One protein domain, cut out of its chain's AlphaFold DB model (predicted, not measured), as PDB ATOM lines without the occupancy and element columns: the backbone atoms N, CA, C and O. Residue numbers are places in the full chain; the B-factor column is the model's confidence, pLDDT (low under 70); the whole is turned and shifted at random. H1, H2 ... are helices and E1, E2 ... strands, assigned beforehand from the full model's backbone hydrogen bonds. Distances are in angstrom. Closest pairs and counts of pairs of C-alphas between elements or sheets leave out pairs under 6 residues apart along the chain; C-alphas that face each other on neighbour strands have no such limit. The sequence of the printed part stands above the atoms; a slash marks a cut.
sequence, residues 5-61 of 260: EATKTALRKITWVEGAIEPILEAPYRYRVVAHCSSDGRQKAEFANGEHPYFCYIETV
ATOM      1  N   GLU A   5     -18.683   7.464  15.035       86.88
ATOM      2  CA  GLU A   5     -18.632   6.016  15.276       86.88
ATOM      3  C   GLU A   5     -18.974   5.182  14.034       86.88
ATOM      4  O   GLU A   5     -18.362   4.137  13.806       86.88
ATOM      5  N   ALA A   6     -19.896   5.655  13.191       87.75
ATOM      6  CA  ALA A   6     -20.195   5.003  11.919       87.75
ATOM      7  C   ALA A   6     -18.980   5.041  10.978       87.75
ATOM      8  O   ALA A   6     -18.635   4.018  10.390       87.75
ATOM      9  N   THR A   7     -18.275   6.175  10.906       88.81
ATOM     10  CA  THR A   7     -17.034   6.297  10.124       88.81
ATOM     11  C   THR A   7     -15.935   5.368  10.645       88.81
ATOM     12  O   THR A   7     -15.329   4.645   9.861       88.81
ATOM     13  N   LYS A   8     -15.715   5.309  11.966       91.38
ATOM     14  CA  LYS A   8     -14.754   4.360  12.564       91.38
ATOM     15  C   LYS A   8     -15.103   2.906  12.243       91.38
ATOM     16  O   LYS A   8     -14.221   2.094  11.994       91.38
ATOM     17  N   THR A   9     -16.392   2.577  12.249       93.38
ATOM     18  CA  THR A   9     -16.873   1.232  11.917       93.38
ATOM     19  C   THR A   9     -16.663   0.901  10.438       93.38
ATOM     20  O   THR A   9     -16.373  -0.249  10.127       93.38
ATOM     21  N   ALA A  10     -16.790   1.877   9.533       94.44
ATOM     22  CA  ALA A  10     -16.471   1.699   8.117       94.44
ATOM     23  C   ALA A  10     -14.970   1.429   7.909       94.44
ATOM     24  O   ALA A  10     -14.618   0.433   7.284       94.44
ATOM     25  N   LEU A  11     -14.095   2.237   8.519       96.81
ATOM     26  CA  LEU A  11     -12.634   2.088   8.408       96.81
ATOM     27  C   LEU A  11     -12.135   0.719   8.893       96.81
ATOM     28  O   LEU A  11     -11.343   0.080   8.210       96.81
ATOM     29  N   ARG A  12     -12.679   0.193   9.998       97.69
ATOM     30  CA  ARG A  12     -12.334  -1.146  10.523       97.69
ATOM     31  C   ARG A  12     -12.668  -2.313   9.588       97.69
ATOM     32  O   ARG A  12     -12.241  -3.431   9.853       97.69
ATOM     33  N   LYS A  13     -13.463  -2.087   8.539       97.12
ATOM     34  CA  LYS A  13     -13.787  -3.097   7.517       97.12
ATOM     35  C   LYS A  13     -12.867  -3.022   6.298       97.12
ATOM     36  O   LYS A  13     -12.890  -3.935   5.481       97.12
ATOM     37  N   ILE A  14     -12.095  -1.948   6.175       97.62
ATOM     38  CA  ILE A  14     -11.179  -1.705   5.065       97.62
ATOM     39  C   ILE A  14      -9.807  -2.254   5.453       97.62
ATOM     40  O   ILE A  14      -9.289  -1.942   6.526       97.62
ATOM     41  N   THR A  15      -9.205  -3.062   4.584       98.31
ATOM     42  CA  THR A  15      -7.789  -3.427   4.708       98.31
ATOM     43  C   THR A  15      -6.959  -2.265   4.192       98.31
ATOM     44  O   THR A  15      -7.056  -1.921   3.018       98.31
ATOM     45  N   TRP A  16      -6.141  -1.661   5.050       98.44
ATOM     46  CA  TRP A  16      -5.281  -0.557   4.644       98.44
ATOM     47  C   TRP A  16      -4.205  -1.047   3.667       98.44
ATOM     48  O   TRP A  16      -3.485  -2.006   3.966       98.44
ATOM     49  N   VAL A  17      -4.100  -0.375   2.518       98.44
ATOM     50  CA  VAL A  17      -3.095  -0.604   1.473       98.44
ATOM     51  C   VAL A  17      -2.624   0.761   0.971       98.44
ATOM     52  O   VAL A  17      -3.456   1.594   0.621       98.44
ATOM     53  N   GLU A  18      -1.311   1.005   0.940       98.25
ATOM     54  CA  GLU A  18      -0.747   2.285   0.476       98.25
ATOM     55  C   GLU A  18      -1.276   2.650  -0.923       98.25
ATOM     56  O   GLU A  18      -1.242   1.835  -1.847       98.25
ATOM     57  N   GLY A  19      -1.772   3.880  -1.064       97.88
ATOM     58  CA  GLY A  19      -2.363   4.423  -2.286       97.88
ATOM     59  C   GLY A  19      -3.829   4.049  -2.526       97.88
ATOM     60  O   GLY A  19      -4.427   4.560  -3.473       97.88
ATOM     61  N   ALA A  20      -4.437   3.185  -1.705       97.94
ATOM     62  CA  ALA A  20      -5.852   2.845  -1.852       97.94
ATOM     63  C   ALA A  20      -6.754   4.031  -1.479       97.94
ATOM     64  O   ALA A  20      -6.528   4.707  -0.472       97.94
ATOM     65  N   ILE A  21      -7.801   4.259  -2.274       97.38
ATOM     66  CA  ILE A  21      -8.827   5.280  -2.037       97.38
ATOM     67  C   ILE A  21     -10.156   4.559  -1.861       97.38
ATOM     68  O   ILE A  21     -10.668   3.958  -2.802       97.38
ATOM     69  N   GLU A  22     -10.704   4.621  -0.652       96.81
ATOM     70  CA  GLU A  22     -11.859   3.819  -0.255       96.81
ATOM     71  C   GLU A  22     -13.019   4.716   0.193       96.81
ATOM     72  O   GLU A  22     -12.829   5.574   1.066       96.81
ATOM     73  N   PRO A  23     -14.235   4.552  -0.359       95.06
ATOM     74  CA  PRO A  23     -15.396   5.301   0.094       95.06
ATOM     75  C   PRO A  23     -15.776   4.874   1.515       95.06
ATOM     76  O   PRO A  23     -16.012   3.701   1.800       95.06
ATOM     77  N   ILE A  24     -15.871   5.846   2.421       94.38
ATOM     78  CA  ILE A  24     -16.273   5.613   3.820       94.38
ATOM     79  C   ILE A  24     -17.684   6.124   4.114       94.38
ATOM     80  O   ILE A  24     -18.286   5.746   5.123       94.38
ATOM     81  N   LEU A  25     -18.208   6.991   3.246       92.00
ATOM     82  CA  LEU A  25     -19.567   7.508   3.299       92.00
ATOM     83  C   LEU A  25     -20.008   7.978   1.911       92.00
ATOM     84  O   LEU A  25     -19.335   8.811   1.317       92.00
ATOM     85  N   GLU A  26     -21.182   7.548   1.461       88.81
ATOM     86  CA  GLU A  26     -21.850   8.098   0.277       88.81
ATOM     87  C   GLU A  26     -23.061   8.934   0.706       88.81
ATOM     88  O   GLU A  26     -23.904   8.491   1.490       88.81
ATOM     89  N   ALA A  27     -23.116  10.184   0.247       85.31
ATOM     90  CA  ALA A  27     -24.239  11.075   0.497       85.31
ATOM     91  C   ALA A  27     -25.368  10.803  -0.512       85.31
ATOM     92  O   ALA A  27     -25.100  10.411  -1.645       85.31
ATOM     93  N   PRO A  28     -26.634  11.091  -0.159       80.06
ATOM     94  CA  PRO A  28     -27.761  10.921  -1.081       80.06
ATOM     95  C   PRO A  28     -27.722  11.878  -2.284       80.06
ATOM     96  O   PRO A  28     -28.527  11.739  -3.197       80.06
ATOM     97  N   TYR A  29     -26.832  12.872  -2.272       79.62
ATOM     98  CA  TYR A  29     -26.689  13.851  -3.339       79.62
ATOM     99  C   TYR A  29     -25.209  14.096  -3.628       79.62
ATOM    100  O   TYR A  29     -24.523  14.626  -2.760       79.62
ATOM    101  N   ARG A  30     -24.754  13.694  -4.823       86.00
ATOM    102  CA  ARG A  30     -23.506  14.055  -5.535       86.00
ATOM    103  C   ARG A  30     -22.186  14.128  -4.750       86.00
ATOM    104  O   ARG A  30     -21.224  14.677  -5.272       86.00
ATOM    105  N   TYR A  31     -22.081  13.571  -3.546       92.88
ATOM    106  CA  TYR A  31     -20.853  13.615  -2.751       92.88
ATOM    107  C   TYR A  31     -20.567  12.278  -2.083       92.88
ATOM    108  O   TYR A  31     -21.471  11.609  -1.583       92.88
ATOM    109  N   ARG A  32     -19.286  11.934  -1.976       94.94
ATOM    110  CA  ARG A  32     -18.804  10.879  -1.085       94.94
ATOM    111  C   ARG A  32     -17.598  11.358  -0.294       94.94
ATOM    112  O   ARG A  32     -16.824  12.180  -0.768       94.94
ATOM    113  N   VAL A  33     -17.453  10.848   0.921       95.12
ATOM    114  CA  VAL A  33     -16.236  11.003   1.718       95.12
ATOM    115  C   VAL A  33     -15.389   9.763   1.492       95.12
ATOM    116  O   VAL A  33     -15.899   8.642   1.588       95.12
ATOM    117  N   VAL A  34     -14.104   9.965   1.230       96.31
ATOM    118  CA  VAL A  34     -13.149   8.887   0.975       96.31
ATOM    119  C   VAL A  34     -12.005   8.915   1.981       96.31
ATOM    120  O   VAL A  34     -11.621   9.972   2.489       96.31
ATOM    121  N   ALA A  35     -11.464   7.736   2.266       97.06
ATOM    122  CA  ALA A  35     -10.200   7.557   2.958       97.06
ATOM    123  C   ALA A  35      -9.122   7.209   1.930       97.06
ATOM    124  O   ALA A  35      -9.195   6.167   1.284       97.06
ATOM    125  N   HIS A  36      -8.113   8.066   1.803       97.56
ATOM    126  CA  HIS A  36      -6.917   7.782   1.021       97.56
ATOM    127  C   HIS A  36      -5.836   7.249   1.963       97.56
ATOM    128  O   HIS A  36      -5.275   7.982   2.783       97.56
ATOM    129  N   CYS A  37      -5.597   5.946   1.870       98.31
ATOM    130  CA  CYS A  37      -4.626   5.203   2.654       98.31
ATOM    131  C   CYS A  37      -3.216   5.610   2.227       98.31
ATOM    132  O   CYS A  37      -2.774   5.263   1.137       98.31
ATOM    133  N   SER A  38      -2.516   6.363   3.071       98.00
ATOM    134  CA  SER A  38      -1.146   6.776   2.786       98.00
ATOM    135  C   SER A  38      -0.347   6.973   4.062       98.00
ATOM    136  O   SER A  38      -0.848   7.540   5.037       98.00
ATOM    137  N   SER A  39       0.904   6.520   4.036       97.94
ATOM    138  CA  SER A  39       1.893   6.701   5.100       97.94
ATOM    139  C   SER A  39       2.139   8.171   5.465       97.94
ATOM    140  O   SER A  39       2.434   8.460   6.626       97.94
ATOM    141  N   ASP A  40       1.907   9.097   4.530       97.38
ATOM    142  CA  ASP A  40       1.986  10.551   4.743       97.38
ATOM    143  C   ASP A  40       0.711  11.156   5.368       97.38
ATOM    144  O   ASP A  40       0.625  12.366   5.614       97.38
ATOM    145  N   GLY A  41      -0.305  10.328   5.623       94.62
ATOM    146  CA  GLY A  41      -1.591  10.733   6.173       94.62
ATOM    147  C   GLY A  41      -1.473  11.471   7.510       94.62
ATOM    148  O   GLY A  41      -0.774  11.052   8.433       94.62
ATOM    149  N   ARG A  42      -2.215  12.577   7.652       91.81
ATOM    150  CA  ARG A  42      -2.223  13.400   8.882       91.81
ATOM    151  C   ARG A  42      -3.098  12.829   9.996       91.81
ATOM    152  O   ARG A  42      -3.013  13.280  11.136       91.81
ATOM    153  N   GLN A  43      -3.991  11.907   9.659       94.00
ATOM    154  CA  GLN A  43      -4.944  11.289  10.577       94.00
ATOM    155  C   GLN A  43      -4.567   9.824  10.754       94.00
ATOM    156  O   GLN A  43      -4.011   9.231   9.840       94.00
ATOM    157  N   LYS A  44      -4.884   9.232  11.908       96.81
ATOM    158  CA  LYS A  44      -4.739   7.792  12.155       96.81
ATOM    159  C   LYS A  44      -6.069   7.201  12.583       96.81
ATOM    160  O   LYS A  44      -6.841   7.860  13.284       96.81
ATOM    161  N   ALA A  45      -6.331   5.974  12.161       97.12
ATOM    162  CA  ALA A  45      -7.510   5.225  12.559       97.12
ATOM    163  C   ALA A  45      -7.224   3.723  12.566       97.12
ATOM    164  O   ALA A  45      -6.262   3.262  11.956       97.12
ATOM    165  N   GLU A  46      -8.090   2.972  13.241       98.06
ATOM    166  CA  GLU A  46      -8.072   1.512  13.214       98.06
ATOM    167  C   GLU A  46      -8.710   1.008  11.910       98.06
ATOM    168  O   GLU A  46      -9.909   1.213  11.687       98.06
ATOM    169  N   PHE A  47      -7.916   0.340  11.080       98.38
ATOM    170  CA  PHE A  47      -8.334  -0.405   9.892       98.38
ATOM    171  C   PHE A  47      -8.422  -1.906  10.211       98.38
ATOM    172  O   PHE A  47      -8.093  -2.342  11.315       98.38
ATOM    173  N   ALA A  48      -8.855  -2.731   9.255       98.19
ATOM    174  CA  ALA A  48      -8.983  -4.181   9.453       98.19
ATOM    175  C   ALA A  48      -7.646  -4.875   9.796       98.19
ATOM    176  O   ALA A  48      -7.633  -5.945  10.401       98.19
ATOM    177  N   ASN A  49      -6.524  -4.266   9.409       98.38
ATOM    178  CA  ASN A  49      -5.159  -4.754   9.602       98.38
ATOM    179  C   ASN A  49      -4.322  -3.846  10.527       98.38
ATOM    180  O   ASN A  49      -3.099  -3.794  10.384       98.38
ATOM    181  N   GLY A  50      -4.968  -3.149  11.467       98.12
ATOM    182  CA  GLY A  50      -4.324  -2.370  12.530       98.12
ATOM    183  C   GLY A  50      -4.482  -0.857  12.389       98.12
ATOM    184  O   GLY A  50      -5.216  -0.362  11.532       98.12
ATOM    185  N   GLU A  51      -3.792  -0.110  13.248       98.38
ATOM    186  CA  GLU A  51      -3.798   1.352  13.212       98.38
ATOM    187  C   GLU A  51      -2.882   1.878  12.099       98.38
ATOM    188  O   GLU A  51      -1.677   1.621  12.110       98.38
ATOM    189  N   HIS A  52      -3.438   2.663  11.170       98.50
ATOM    190  CA  HIS A  52      -2.699   3.207  10.025       98.50
ATOM    191  C   HIS A  52      -3.017   4.687   9.762       98.50
ATOM    192  O   HIS A  52      -4.112   5.159  10.102       98.50
ATOM    193  N   PRO A  53      -2.071   5.444   9.172       98.19
ATOM    194  CA  PRO A  53      -2.299   6.816   8.739       98.19
ATOM    195  C   PRO A  53      -3.141   6.901   7.456       98.19
ATOM    196  O   PRO A  53      -3.131   6.001   6.619       98.19
ATOM    197  N   TYR A  54      -3.884   7.993   7.287       97.69
ATOM    198  CA  TYR A  54      -4.680   8.255   6.087       97.69
ATOM    199  C   TYR A  54      -4.980   9.754   5.900       97.69
ATOM    200  O   TYR A  54      -4.827  10.568   6.821       97.69
ATOM    201  N   PHE A  55      -5.421  10.118   4.696       96.56
ATOM    202  CA  PHE A  55      -6.090  11.385   4.399       96.56
ATOM    203  C   PHE A  55      -7.594  11.170   4.237       96.56
ATOM    204  O   PHE A  55      -8.037  10.109   3.804       96.56
ATOM    205  N   CYS A  56      -8.378  12.202   4.534       94.81
ATOM    206  CA  CYS A  56      -9.828  12.194   4.379       94.81
ATOM    207  C   CYS A  56     -10.256  13.441   3.611       94.81
ATOM    208  O   CYS A  56      -9.906  14.550   4.024       94.81
ATOM    209  N   TYR A  57     -10.996  13.258   2.522       95.56
ATOM    210  CA  TYR A  57     -11.512  14.344   1.691       95.56
ATOM    211  C   TYR A  57     -12.826  13.935   1.013       95.56
ATOM    212  O   TYR A  57     -13.292  12.799   1.140       95.56
ATOM    213  N   ILE A  58     -13.453  14.896   0.340       96.00
ATOM    214  CA  ILE A  58     -14.719  14.736  -0.367       96.00
ATOM    215  C   ILE A  58     -14.446  14.610  -1.866       96.00
ATOM    216  O   ILE A  58     -13.623  15.335  -2.420       96.00
ATOM    217  N   GLU A  59     -15.185  13.732  -2.526       96.69
ATOM    218  CA  GLU A  59     -15.291  13.656  -3.980       96.69
ATOM    219  C   GLU A  59     -16.726  13.975  -4.393       96.69
ATOM    220  O   GLU A  59     -17.681  13.565  -3.726       96.69
ATOM    221  N   THR A  60     -16.887  14.697  -5.499       95.44
ATOM    222  CA  THR A  60     -18.178  14.824  -6.179       95.44
ATOM    223  C   THR A  60     -18.448  13.589  -7.021       95.44
ATOM    224  O   THR A  60     -17.539  13.094  -7.674       95.44
ATOM    225  N   VAL A  61     -19.674  13.083  -7.047       95.25
ATOM    226  CA  VAL A  61     -20.026  11.899  -7.845       95.25
ATOM    227  C   VAL A  61     -21.244  12.154  -8.719       95.25
ATOM    228  O   VAL A  61     -22.160  12.877  -8.322       95.25
TER     229      VAL A  61
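What this domain is: This is residues 5 to 61 of the 260 residues of the protein "Nudix hydrolase domain-containing protein" of Parcubacteria group bacterium Gr01-1014_3 (UniProt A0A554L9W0). One strongly twisted, curled sheet of four strands makes the body, with the long strand E4 bending through it and the short helix H1 packed over the hollow between its edge strands E1 and E3. The printed part has 57 residues, with one named helix and four named strands that follow along the chain as H1, E1, E2, E3, E4; the sheet's order is E1, E2, E4, E3, antiparallel throughout. It is mostly strand and compact, radius of gyration of the C-alphas 10.8 A, spanning 32 by 21 by 15 A.

How they stand to each other: E4, residues 50 to 61, bends by 69 degrees at residue 53. Its residues 54 to 60 pair with E2, residues 31 to 37, where N 34 and O 57 are 2.9 A apart. Its residues 50 to 54 pair with E3, residues 43 to 47, its hairpin partner, with N 47 and O 50 at 2.8 A. E1, residues 21 to 26, forms a hairpin with E2, with N 33 and O 25 at 2.8 A. H1, residues 5 to 11, is on the sheet; its closest C-alphas to E3 are Leu 11 and Phe 47, 5.2 A. Every O i to N i+4 pair in H1 is within hydrogen-bond range. E1 and E3 are apart.

Where its parts are: H1 begins at C-alpha 5 (-18.632, 6.016, 15.276) and measures 9.9 A, E1 13.5 A, E2 19.1 A and E3 12.2 A. E4 measures 29.4 A and ends at C-alpha 61 (-20.026, 11.899, -7.845).

The domain as a whole: The farthest C-alphas, Tyr 29 and Gly 50, are 31.9 A apart. The printed part has no cut and no long link, and no printed residue is under pLDDT 70.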